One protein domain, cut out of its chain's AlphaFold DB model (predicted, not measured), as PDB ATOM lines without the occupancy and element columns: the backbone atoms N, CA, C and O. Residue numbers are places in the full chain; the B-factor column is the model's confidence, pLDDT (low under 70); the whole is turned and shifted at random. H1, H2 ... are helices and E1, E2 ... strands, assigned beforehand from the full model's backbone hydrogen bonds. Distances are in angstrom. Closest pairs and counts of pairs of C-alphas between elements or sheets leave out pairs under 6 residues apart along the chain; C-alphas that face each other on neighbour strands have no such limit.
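Overview. This is residues 582 to 671 of the 968 residues of the protein "MBD domain-containing protein" of Thalassiosira oceanica (UniProt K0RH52). A long helix, H3, crosses a loose helical hairpin of H1 and H2 at a steep angle, and a two-stranded hairpin, E1 and E2, runs out from the start of H3 to make one end of the longest axis. The short link between H1 and H2 lies toward the other end, and residues 624 to 629, of which 624 to 626 belong to H2, stick out. The printed part has 90 residues, with three named helices and two named strands in the order H1, H2, E1, E2, H3; the sheet has the order E1 - E2 and is antiparallel, and the class is mostly helix. The whole is compact, with a radius of gyration of the C-alphas of 13.9 A and spans of 42 by 32 by 21 A.

Arrangement. H1, residues 588 to 602, and H2, residues 612 to 626, form a helical hairpin. They touch, with the closest C-alphas, those of Leu 597 and Pro 614, 6.8 A apart; H2 does so with residues 614 to 618 alone. Their lines stand at a shallow tilt of 30 degrees, opposite ways. E1, residues 632 to 637, and E2, residues 643 to 648, are a hairpin of antiparallel neighbours, with 147 degrees between their directions. N 634 and O 646 are within hydrogen-bond range at 2.8 A, as are N 648 and O 632 at 2.9 A. H1 is apart from both strands, and H2 is apart from E2. H3, residues 650 to 671, touches H2 with residues 650 to 658 alone; the closest C-alphas, those of Ala 615 and Met 658, are 6.2 A apart. These two helices stand at a steep tilt of 53 degrees, opposite ways. H3 and H1 are close but not clearly touching, with the C-alphas of Phe 598 and Ile 661 the closest at 7.6 A, at a steep tilt of 54 degrees, the same way. The closest C-alphas of E1 and H3, those of Phe 632 and Ala 653, are 6.5 A apart. In H1, H2 and H3 every O i to N i+4 pair is within hydrogen-bond range.

Along the chain. H1 begins at C-alpha 588 (173.707, 149.891, 195.716) and is 20.8 A long. H2 is 21.0 A long, E1 16.7 A and E2 15.6 A. H3, the longest helix, measures 31.8 A and ends at C-alpha 671 (174.622, 149.953, 220.998).

Size, cuts and confidence. The two C-alphas farthest apart, those of Arg 604 and Arg 640, are 44.7 A apart. The printed part has no cut. The links H2 to E1, E1 to E2 and E2 to H3 are tight, H1 to H2 is short, and no link is long. The mean pLDDT of the printed part is 91.7, and no printed residue is under 70.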
ATOM      1  N   VAL A 582     173.104 141.780 193.139       97.50
ATOM      2  CA  VAL A 582     174.084 141.104 193.986       97.50
ATOM      3  C   VAL A 582     173.648 141.246 195.444       97.50
ATOM      4  O   VAL A 582     173.599 142.346 195.990       97.50
ATOM      5  N   VAL A 583     173.373 140.121 196.105       97.38
ATOM      6  CA  VAL A 583     172.969 140.037 197.518       97.38
ATOM      7  C   VAL A 583     174.184 140.344 198.403       97.38
ATOM      8  O   VAL A 583     174.918 139.461 198.854       97.38
ATOM      9  N   SER A 584     174.486 141.636 198.542       96.44
ATOM     10  CA  SER A 584     175.647 142.161 199.256       96.44
ATOM     11  C   SER A 584     175.495 143.653 199.537       96.44
ATOM     12  O   SER A 584     175.208 144.427 198.634       96.44
ATOM     13  N   MET A 585     175.829 144.111 200.749       95.25
ATOM     14  CA  MET A 585     175.814 145.541 201.117       95.25
ATOM     15  C   MET A 585     176.763 146.451 200.295       95.25
ATOM     16  O   MET A 585     176.798 147.661 200.528       95.25
ATOM     17  N   LYS A 586     177.554 145.888 199.366       93.69
ATOM     18  CA  LYS A 586     178.362 146.628 198.378       93.69
ATOM     19  C   LYS A 586     177.593 146.969 197.093       93.69
ATOM     20  O   LYS A 586     178.003 147.889 196.395       93.69
ATOM     21  N   ASP A 587     176.524 146.237 196.783       95.62
ATOM     22  CA  ASP A 587     175.587 146.551 195.703       95.62
ATOM     23  C   ASP A 587     174.663 147.683 196.165       95.62
ATOM     24  O   ASP A 587     174.134 147.651 197.278       95.62
ATOM     25  N   GLU A 588     174.497 148.718 195.341       94.62
ATOM     26  CA  GLU A 588     173.707 149.891 195.716       94.62
ATOM     27  C   GLU A 588     172.196 149.612 195.753       94.62
ATOM     28  O   GLU A 588     171.504 150.137 196.628       94.62
ATOM     29  N   ARG A 589     171.676 148.750 194.869       94.62
ATOM     30  CA  ARG A 589     170.255 148.372 194.848       94.62
ATOM     31  C   ARG A 589     169.918 147.582 196.109       94.62
ATOM     32  O   ARG A 589     168.996 147.959 196.835       94.62
ATOM     33  N   TYR A 590     170.723 146.559 196.414       96.75
ATOM     34  CA  TYR A 590     170.603 145.773 197.647       96.75
ATOM     35  C   TYR A 590     170.719 146.663 198.888       96.75
ATOM     36  O   TYR A 590     169.821 146.685 199.728       96.75
ATOM     37  N   ARG A 591     171.786 147.469 198.974       96.12
ATOM     38  CA  ARG A 591     172.031 148.389 200.094       96.12
ATOM     39  C   ARG A 591     170.854 149.320 200.364       96.12
ATOM     40  O   ARG A 591     170.471 149.484 201.521       96.12
ATOM     41  N   ASN A 592     170.303 149.939 199.322       94.50
ATOM     42  CA  ASN A 592     169.275 150.962 199.475       94.50
ATOM     43  C   ASN A 592     167.918 150.358 199.874       94.50
ATOM     44  O   ASN A 592     167.225 150.949 200.702       94.50
ATOM     45  N   ALA A 593     167.564 149.171 199.369       93.56
ATOM     46  CA  ALA A 593     166.386 148.436 199.834       93.56
ATOM     47  C   ALA A 593     166.550 147.970 201.289       93.56
ATOM     48  O   ALA A 593     165.693 148.239 202.127       93.56
ATOM     49  N   MET A 594     167.700 147.378 201.630       94.44
ATOM     50  CA  MET A 594     167.988 146.955 203.002       94.44
ATOM     51  C   MET A 594     167.919 148.135 203.981       94.44
ATOM     52  O   MET A 594     167.340 147.995 205.052       94.44
ATOM     53  N   PHE A 595     168.418 149.328 203.627       94.06
ATOM     54  CA  PHE A 595     168.260 150.519 204.473       94.06
ATOM     55  C   PHE A 595     166.800 150.975 204.647       94.06
ATOM     56  O   PHE A 595     166.445 151.390 205.750       94.06
ATOM     57  N   ARG A 596     165.939 150.863 203.621       91.56
ATOM     58  CA  ARG A 596     164.488 151.110 203.770       91.56
ATOM     59  C   ARG A 596     163.860 150.102 204.731       91.56
ATOM     60  O   ARG A 596     163.141 150.497 205.644       91.56
ATOM     61  N   LEU A 597     164.194 148.822 204.578       91.50
ATOM     62  CA  LEU A 597     163.736 147.756 205.464       91.50
ATOM     63  C   LEU A 597     164.187 148.001 206.916       91.50
ATOM     64  O   LEU A 597     163.365 147.898 207.821       91.50
ATOM     65  N   PHE A 598     165.437 148.412 207.160       91.44
ATOM     66  CA  PHE A 598     165.908 148.762 208.510       91.44
ATOM     67  C   PHE A 598     165.169 149.965 209.110       91.44
ATOM     68  O   PHE A 598     164.804 149.917 210.284       91.44
ATOM     69  N   ALA A 599     164.882 151.007 208.322       89.94
ATOM     70  CA  ALA A 599     164.063 152.132 208.779       89.94
ATOM     71  C   ALA A 599     162.635 151.685 209.148       89.94
ATOM     72  O   ALA A 599     162.114 152.083 210.193       89.94
ATOM     73  N   ASN A 600     162.034 150.800 208.347       88.19
ATOM     74  CA  ASN A 600     160.703 150.241 208.598       88.19
ATOM     75  C   ASN A 600     160.675 149.332 209.841       88.19
ATOM     76  O   ASN A 600     159.702 149.372 210.595       88.19
ATOM     77  N   LEU A 601     161.733 148.543 210.077       88.75
ATOM     78  CA  LEU A 601     161.868 147.705 211.274       88.75
ATOM     79  C   LEU A 601     162.009 148.559 212.541       88.75
ATOM     80  O   LEU A 601     161.233 148.393 213.485       88.75
ATOM     81  N   GLY A 602     162.948 149.512 212.545       86.50
ATOM     82  CA  GLY A 602     163.184 150.397 213.690       86.50
ATOM     83  C   GLY A 602     161.964 151.255 214.048       86.50
ATOM     84  O   GLY A 602     161.656 151.422 215.222       86.50
ATOM     85  N   SER A 603     161.199 151.713 213.050       84.31
ATOM     86  CA  SER A 603     159.996 152.539 213.265       84.31
ATOM     87  C   SER A 603     158.801 151.796 213.881       84.31
ATOM     88  O   SER A 603     157.823 152.437 214.260       84.31
ATOM     89  N   ARG A 604     158.828 150.457 213.948       78.19
ATOM     90  CA  ARG A 604     157.681 149.624 214.365       78.19
ATOM     91  C   ARG A 604     157.935 148.768 215.611       78.19
ATOM     92  O   ARG A 604     157.012 148.087 216.048       78.19
ATOM     93  N   GLY A 605     159.141 148.790 216.187       81.81
ATOM     94  CA  GLY A 605     159.461 148.023 217.401       81.81
ATOM     95  C   GLY A 605     159.306 146.505 217.227       81.81
ATOM     96  O   GLY A 605     158.762 145.829 218.100       81.81
ATOM     97  N   TYR A 606     159.717 145.973 216.070       77.12
ATOM     98  CA  TYR A 606     159.594 144.546 215.761       77.12
ATOM     99  C   TYR A 606     160.408 143.667 216.721       77.12
ATOM    100  O   TYR A 606     161.580 143.928 216.979       77.12
ATOM    101  N   LYS A 607     159.799 142.560 217.162       76.56
ATOM    102  CA  LYS A 607     160.502 141.428 217.785       76.56
ATOM    103  C   LYS A 607     161.095 140.517 216.707       76.56
ATOM    104  O   LYS A 607     160.540 140.433 215.608       76.56
ATOM    105  N   GLU A 608     162.180 139.814 217.036       75.25
ATOM    106  CA  GLU A 608     162.963 138.996 216.093       75.25
ATOM    107  C   GLU A 608     162.121 137.997 215.280       75.25
ATOM    108  O   GLU A 608     162.335 137.850 214.073       75.25
ATOM    109  N   ASP A 609     161.124 137.375 215.918       80.31
ATOM    110  CA  ASP A 609     160.220 136.376 215.326       80.31
ATOM    111  C   ASP A 609     159.532 136.863 214.037       80.31
ATOM    112  O   ASP A 609     159.257 136.083 213.128       80.31
ATOM    113  N   ASN A 610     159.266 138.169 213.937       85.81
ATOM    114  CA  ASN A 610     158.489 138.773 212.852       85.81
ATOM    115  C   ASN A 610     159.374 139.464 211.789       85.81
ATOM    116  O   ASN A 610     158.915 140.310 211.022       85.81
ATOM    117  N   THR A 611     160.659 139.100 211.718       86.62
ATOM    118  CA  THR A 611     161.600 139.591 210.688       86.62
ATOM    119  C   THR A 611     161.379 138.977 209.298       86.62
ATOM    120  O   THR A 611     161.801 139.563 208.302       86.62
ATOM    121  N   HIS A 612     160.689 137.833 209.203       92.00
ATOM    122  CA  HIS A 612     160.442 137.132 207.934       92.00
ATOM    123  C   HIS A 612     159.518 137.910 206.981       92.00
ATOM    124  O   HIS A 612     159.770 137.957 205.779       92.00
ATOM    125  N   GLY A 613     158.455 138.537 207.504       94.25
ATOM    126  CA  GLY A 613     157.474 139.272 206.696       94.25
ATOM    127  C   GLY A 613     158.109 140.395 205.866       94.25
ATOM    128  O   GLY A 613     158.064 140.319 204.638       94.25
ATOM    129  N   PRO A 614     158.779 141.380 206.498       91.44
ATOM    130  CA  PRO A 614     159.451 142.472 205.788       91.44
ATOM    131  C   PRO A 614     160.551 142.006 204.821       91.44
ATOM    132  O   PRO A 614     160.748 142.621 203.776       91.44
ATOM    133  N   ALA A 615     161.256 140.912 205.134       91.19
ATOM    134  CA  ALA A 615     162.263 140.341 204.239       91.19
ATOM    135  C   ALA A 615     161.632 139.744 202.963       91.19
ATOM    136  O   ALA A 615     162.124 139.990 201.862       91.19
ATOM    137  N   SER A 616     160.515 139.021 203.097       96.19
ATOM    138  CA  SER A 616     159.759 138.440 201.974       96.19
ATOM    139  C   SER A 616     159.075 139.507 201.106       96.19
ATOM    140  O   SER A 616     159.109 139.444 199.874       96.19
ATOM    141  N   GLU A 617     158.517 140.543 201.739       95.56
ATOM    142  CA  GLU A 617     157.980 141.727 201.060       95.56
ATOM    143  C   GLU A 617     159.070 142.386 200.199       95.56
ATOM    144  O   GLU A 617     158.880 142.579 198.997       95.56
ATOM    145  N   GLN A 618     160.256 142.631 200.769       94.12
ATOM    146  CA  GLN A 618     161.350 143.279 200.048       94.12
ATOM    147  C   GLN A 618     161.961 142.402 198.938       94.12
ATOM    148  O   GLN A 618     162.376 142.945 197.913       94.12
ATOM    149  N   LEU A 619     161.977 141.072 199.097       94.75
ATOM    150  CA  LEU A 619     162.369 140.109 198.057       94.75
ATOM    151  C   LEU A 619     161.404 140.142 196.858       94.75
ATOM    152  O   LEU A 619     161.836 140.165 195.703       94.75
ATOM    153  N   THR A 620     160.099 140.200 197.137       95.62
ATOM    154  CA  THR A 620     159.038 140.317 196.124       95.62
ATOM    155  C   THR A 620     159.157 141.645 195.373       95.62
ATOM    156  O   THR A 620     159.068 141.689 194.145       95.62
ATOM    157  N   ASP A 621     159.440 142.726 196.101       94.75
ATOM    158  CA  ASP A 621     159.729 144.045 195.544       94.75
ATOM    159  C   ASP A 621     160.954 144.005 194.611       94.75
ATOM    160  O   ASP A 621     160.914 144.573 193.519       94.75
ATOM    161  N   PHE A 622     162.020 143.278 194.973       93.81
ATOM    162  CA  PHE A 622     163.150 143.047 194.070       93.81
ATOM    163  C   PHE A 622     162.715 142.324 192.797       93.81
ATOM    164  O   PHE A 622     162.937 142.849 191.710       93.81
ATOM    165  N   LYS A 623     162.046 141.172 192.899       94.56
ATOM    166  CA  LYS A 623     161.577 140.414 191.724       94.56
ATOM    167  C   LYS A 623     160.691 141.253 190.796       94.56
ATOM    168  O   LYS A 623     160.868 141.214 189.581       94.56
ATOM    169  N   LYS A 624     159.835 142.111 191.357       95.62
ATOM    170  CA  LYS A 624     159.020 143.082 190.610       95.62
ATOM    171  C   LYS A 624     159.846 144.133 189.847       95.62
ATOM    172  O   LYS A 624     159.451 144.512 188.749       95.62
ATOM    173  N   HIS A 625     160.971 144.598 190.395       93.88
ATOM    174  CA  HIS A 625     161.847 145.586 189.743       93.88
ATOM    175  C   HIS A 625     162.888 144.967 188.795       93.88
ATOM    176  O   HIS A 625     163.329 145.640 187.865       93.88
ATOM    177  N   MET A 626     163.291 143.711 189.013       93.12
ATOM    178  CA  MET A 626     164.211 142.992 188.122       93.12
ATOM    179  C   MET A 626     163.491 142.342 186.921       93.12
ATOM    180  O   MET A 626     164.122 142.007 185.921       93.12
ATOM    181  N   GLY A 627     162.171 142.151 187.002       92.62
ATOM    182  CA  GLY A 627     161.399 141.452 185.975       92.62
ATOM    183  C   GLY A 627     161.624 139.929 185.976       92.62
ATOM    184  O   GLY A 627     162.341 139.400 186.829       92.62
ATOM    185  N   PRO A 628     161.012 139.197 185.024       91.81
ATOM    186  CA  PRO A 628     160.983 137.729 185.039       91.81
ATOM    187  C   PRO A 628     162.370 137.083 184.909       91.81
ATOM    188  O   PRO A 628     162.596 136.007 185.452       91.81
ATOM    189  N   ASN A 629     163.313 137.761 184.250       94.06
ATOM    190  CA  ASN A 629     164.669 137.258 184.006       94.06
ATOM    191  C   ASN A 629     165.667 137.667 185.111       94.06
ATOM    192  O   ASN A 629     166.867 137.451 184.965       94.06
ATOM    193  N   GLY A 630     165.191 138.303 186.188       95.50
ATOM    194  CA  GLY A 630     166.018 138.879 187.244       95.50
ATOM    195  C   GLY A 630     166.602 137.855 188.215       95.50
ATOM    196  O   GLY A 630     165.855 137.223 188.973       95.50
ATOM    197  N   ASN A 631     167.931 137.742 188.250       97.44
ATOM    198  CA  ASN A 631     168.636 136.793 189.111       97.44
ATOM    199  C   ASN A 631     169.225 137.437 190.373       97.44
ATOM    200  O   ASN A 631     169.756 138.549 190.351       97.44
ATOM    201  N   PHE A 632     169.204 136.685 191.476       97.94
ATOM    202  CA  PHE A 632     169.945 137.028 192.688       97.94
ATOM    203  C   PHE A 632     171.339 136.391 192.643       97.94
ATOM    204  O   PHE A 632     171.473 135.186 192.435       97.94
ATOM    205  N   LEU A 633     172.387 137.187 192.864       97.94
ATOM    206  CA  LEU A 633     173.779 136.739 192.756       97.94
ATOM    207  C   LEU A 633     174.532 136.889 194.084       97.94
ATOM    208  O   LEU A 633     174.517 137.945 194.714       97.94
ATOM    209  N   ARG A 634     175.280 135.863 194.497       97.31
ATOM    210  CA  ARG A 634     176.183 135.921 195.657       97.31
ATOM    211  C   ARG A 634     177.622 136.113 195.210       97.31
ATOM    212  O   ARG A 634     178.230 135.203 194.653       97.31
ATOM    213  N   ARG A 635     178.210 137.265 195.538       96.12
ATOM    214  CA  ARG A 635     179.646 137.509 195.344       96.12
ATOM    215  C   ARG A 635     180.466 136.660 196.323       96.12
ATOM    216  O   ARG A 635     180.379 136.840 197.538       96.12
ATOM    217  N   ARG A 636     181.296 135.764 195.794       94.94
ATOM    218  CA  ARG A 636     182.284 134.958 196.524       94.94
ATOM    219  C   ARG A 636     183.699 135.414 196.151       94.94
ATOM    220  O   ARG A 636     183.950 135.846 195.026       94.94
ATOM    221  N   HIS A 637     184.637 135.304 197.089       91.62
ATOM    222  CA  HIS A 637     186.064 135.415 196.779       91.62
ATOM    223  C   HIS A 637     186.547 134.089 196.180       91.62
ATOM    224  O   HIS A 637     186.332 133.034 196.777       91.62
ATOM    225  N   GLY A 638     187.202 134.137 195.022       88.19
ATOM    226  CA  GLY A 638     188.033 133.044 194.530       88.19
ATOM    227  C   GLY A 638     189.441 133.125 195.125       88.19
ATOM    228  O   GLY A 638     189.947 134.210 195.429       88.19
ATOM    229  N   GLY A 639     190.106 131.976 195.268       76.19
ATOM    230  CA  GLY A 639     191.559 131.966 195.448       76.19
ATOM    231  C   GLY A 639     192.234 132.614 194.233       76.19
ATOM    232  O   GLY A 639     191.751 132.453 193.115       76.19
ATOM    233  N   ARG A 640     193.345 133.335 194.444       73.81
ATOM    234  CA  ARG A 640     194.003 134.219 193.447       73.81
ATOM    235  C   ARG A 640     193.256 135.530 193.123       73.81
ATOM    236  O   ARG A 640     193.409 136.072 192.037       73.81
ATOM    237  N   GLY A 641     192.473 136.072 194.058       84.06
ATOM    238  CA  GLY A 641     192.007 137.472 194.022       84.06
ATOM    239  C   GLY A 641     190.820 137.778 193.099       84.06
ATOM    240  O   GLY A 641     190.159 138.798 193.293       84.06
ATOM    241  N   GLY A 642     190.494 136.887 192.160       88.44
ATOM    242  CA  GLY A 642     189.262 136.964 191.379       88.44
ATOM    243  C   GLY A 642     188.003 136.858 192.250       88.44
ATOM    244  O   GLY A 642     188.003 136.250 193.324       88.44
ATOM    245  N   PHE A 643     186.900 137.423 191.770       92.62
ATOM    246  CA  PHE A 643     185.572 137.233 192.354       92.62
ATOM    247  C   PHE A 643     184.743 136.359 191.421       92.62
ATOM    248  O   PHE A 643     184.743 136.592 190.217       92.62
ATOM    249  N   HIS A 644     184.013 135.396 191.979       94.62
ATOM    250  CA  HIS A 644     182.996 134.653 191.237       94.62
ATOM    251  C   HIS A 644     181.615 134.964 191.811       94.62
ATOM    252  O   HIS A 644     181.470 135.250 193.006       94.62
ATOM    253  N   PHE A 645     180.603 134.925 190.954       96.50
ATOM    254  CA  PHE A 645     179.210 135.077 191.345       96.50
ATOM    255  C   PHE A 645     178.546 133.705 191.318       96.50
ATOM    256  O   PHE A 645     178.653 132.978 190.337       96.50
ATOM    257  N   THR A 646     177.890 133.332 192.414       97.12
ATOM    258  CA  THR A 646     177.040 132.138 192.473       97.12
ATOM    259  C   THR A 646     175.592 132.578 192.306       97.12
ATOM    260  O   THR A 646     175.157 133.473 193.032       97.12
ATOM    261  N   LEU A 647     174.848 131.957 191.390       97.50
ATOM    262  CA  LEU A 647     173.396 132.118 191.315       97.50
ATOM    263  C   LEU A 647     172.757 131.646 192.633       97.50
ATOM    264  O   LEU A 647     173.140 130.605 193.166       97.50
ATOM    265  N   LEU A 648     171.820 132.427 193.164       97.94
ATOM    266  CA  LEU A 648     171.030 132.091 194.346       97.94
ATOM    267  C   LEU A 648     169.607 131.718 193.939       97.94
ATOM    268  O   LEU A 648     169.014 132.376 193.083       97.94
ATOM    269  N   THR A 649     169.026 130.731 194.622       97.69
ATOM    270  CA  THR A 649     167.564 130.587 194.636       97.69
ATOM    271  C   THR A 649     166.935 131.744 195.419       97.69
ATOM    272  O   THR A 649     167.592 132.400 196.233       97.69
ATOM    273  N   GLU A 650     165.648 132.004 195.196       96.81
ATOM    274  CA  GLU A 650     164.926 133.079 195.893       96.81
ATOM    275  C   GLU A 650     164.896 132.845 197.413       96.81
ATOM    276  O   GLU A 650     165.100 133.774 198.190       96.81
ATOM    277  N   GLU A 651     164.788 131.583 197.834       97.25
ATOM    278  CA  GLU A 651     164.899 131.136 199.227       97.25
ATOM    279  C   GLU A 651     166.275 131.454 199.837       97.25
ATOM    280  O   GLU A 651     166.357 131.979 200.946       97.25
ATOM    281  N   GLN A 652     167.370 131.203 199.110       97.69
ATOM    282  CA  GLN A 652     168.725 131.518 199.579       97.69
ATOM    283  C   GLN A 652     168.991 133.031 199.615       97.69
ATOM    284  O   GLN A 652     169.744 133.513 200.464       97.69
ATOM    285  N   ALA A 653     168.386 133.798 198.703       97.62
ATOM    286  CA  ALA A 653     168.425 135.256 198.746       97.62
ATOM    287  C   ALA A 653     167.657 135.795 199.968       97.62
ATOM    288  O   ALA A 653     168.177 136.661 200.674       97.62
ATOM    289  N   LEU A 654     166.486 135.225 200.272       97.31
ATOM    290  CA  LEU A 654     165.694 135.536 201.465       97.31
ATOM    291  C   LEU A 654     166.438 135.180 202.762       97.31
ATOM    292  O   LEU A 654     166.519 136.012 203.664       97.31
ATOM    293  N   GLU A 655     167.047 133.994 202.847       96.69
ATOM    294  CA  GLU A 655     167.847 133.572 204.005       96.69
ATOM    295  C   GLU A 655     169.022 134.532 204.260       96.69
ATOM    296  O   GLU A 655     169.296 134.910 205.404       96.69
ATOM    297  N   LEU A 656     169.696 134.988 203.196       96.81
ATOM    298  CA  LEU A 656     170.776 135.971 203.293       96.81
ATOM    299  C   LEU A 656     170.272 137.356 203.726       96.81
ATOM    300  O   LEU A 656     170.896 137.959 204.598       96.81
ATOM    301  N   MET A 657     169.129 137.824 203.208       96.44
ATOM    302  CA  MET A 657     168.485 139.061 203.675       96.44
ATOM    303  C   MET A 657     168.122 138.969 205.163       96.44
ATOM    304  O   MET A 657     168.511 139.837 205.944       96.44
ATOM    305  N   MET A 658     167.463 137.889 205.596       96.06
ATOM    306  CA  MET A 658     167.138 137.645 207.010       96.06
ATOM    307  C   MET A 658     168.389 137.551 207.894       96.06
ATOM    308  O   MET A 658     168.395 138.030 209.029       96.06
ATOM    309  N   THR A 659     169.474 136.977 207.376       96.06
ATOM    310  CA  THR A 659     170.763 136.888 208.073       96.06
ATOM    311  C   THR A 659     171.422 138.260 208.238       96.06
ATOM    312  O   THR A 659     171.934 138.562 209.318       96.06
ATOM    313  N   ASP A 660     171.398 139.109 207.208       95.25
ATOM    314  CA  ASP A 660     171.874 140.495 207.294       95.25
ATOM    315  C   ASP A 660     170.985 141.347 208.220       95.25
ATOM    316  O   ASP A 660     171.503 142.218 208.923       95.25
ATOM    317  N   ILE A 661     169.675 141.068 208.279       94.00
ATOM    318  CA  ILE A 661     168.729 141.704 209.209       94.00
ATOM    319  C   ILE A 661     169.080 141.380 210.661       94.00
ATOM    320  O   ILE A 661     169.376 142.296 211.426       94.00
ATOM    321  N   ARG A 662     169.117 140.093 211.028       93.31
ATOM    322  CA  ARG A 662     169.406 139.640 212.403       93.31
ATOM    323  C   ARG A 662     170.741 140.179 212.919       93.31
ATOM    324  O   ARG A 662     170.802 140.728 214.013       93.31
ATOM    325  N   LYS A 663     171.800 140.113 212.101       93.75
ATOM    326  CA  LYS A 663     173.128 140.655 212.454       93.75
ATOM    327  C   LYS A 663     173.096 142.148 212.773       93.75
ATOM    328  O   LYS A 663     173.850 142.601 213.629       93.75
ATOM    329  N   ARG A 664     172.267 142.919 212.068       88.94
ATOM    330  CA  ARG A 664     172.164 144.373 212.237       88.94
ATOM    331  C   ARG A 664     171.246 144.774 213.384       88.94
ATOM    332  O   ARG A 664     171.590 145.737 214.057       88.94
ATOM    333  N   MET A 665     170.184 144.011 213.656       88.62
ATOM    334  CA  MET A 665     169.414 144.146 214.899       88.62
ATOM    335  C   MET A 665     170.322 143.909 216.109       88.62
ATOM    336  O   MET A 665     170.586 144.853 216.839       88.62
ATOM    337  N   ALA A 666     170.985 142.750 216.191       88.94
ATOM    338  CA  ALA A 666     171.914 142.442 217.283       88.94
ATOM    339  C   ALA A 666     173.092 143.438 217.411       88.94
ATOM    340  O   ALA A 666     173.649 143.610 218.494       88.94
ATOM    341  N   THR A 667     173.476 144.122 216.323       88.75
ATOM    342  CA  THR A 667     174.440 145.237 216.390       88.75
ATOM    343  C   THR A 667     173.807 146.493 216.996       88.75
ATOM    344  O   THR A 667     174.446 147.145 217.811       88.75
ATOM    345  N   ALA A 668     172.574 146.844 216.619       85.00
ATOM    346  CA  ALA A 668     171.858 147.993 217.168       85.00
ATOM    347  C   ALA A 668     171.504 147.801 218.651       85.00
ATOM    348  O   ALA A 668     171.719 148.713 219.443       85.00
ATOM    349  N   ASP A 669     171.052 146.607 219.039       82.94
ATOM    350  CA  ASP A 669     170.711 146.272 220.426       82.94
ATOM    351  C   ASP A 669     171.949 146.403 221.329       82.94
ATOM    352  O   ASP A 669     171.904 147.054 222.371       82.94
ATOM    353  N   SER A 670     173.107 145.927 220.853       81.81
ATOM    354  CA  SER A 670     174.399 146.112 221.527       81.81
ATOM    355  C   SER A 670     174.806 147.584 221.708       81.81
ATOM    356  O   SER A 670     175.559 147.873 222.633       81.81
ATOM    357  N   TRP A 671     174.355 148.510 220.853       74.12
ATOM    358  CA  TRP A 671     174.622 149.953 220.998       74.12
ATOM    359  C   TRP A 671     173.625 150.642 221.945       74.12
ATOM    360  O   TRP A 671     173.943 151.690 222.507       74.12
TER     361      TRP A 671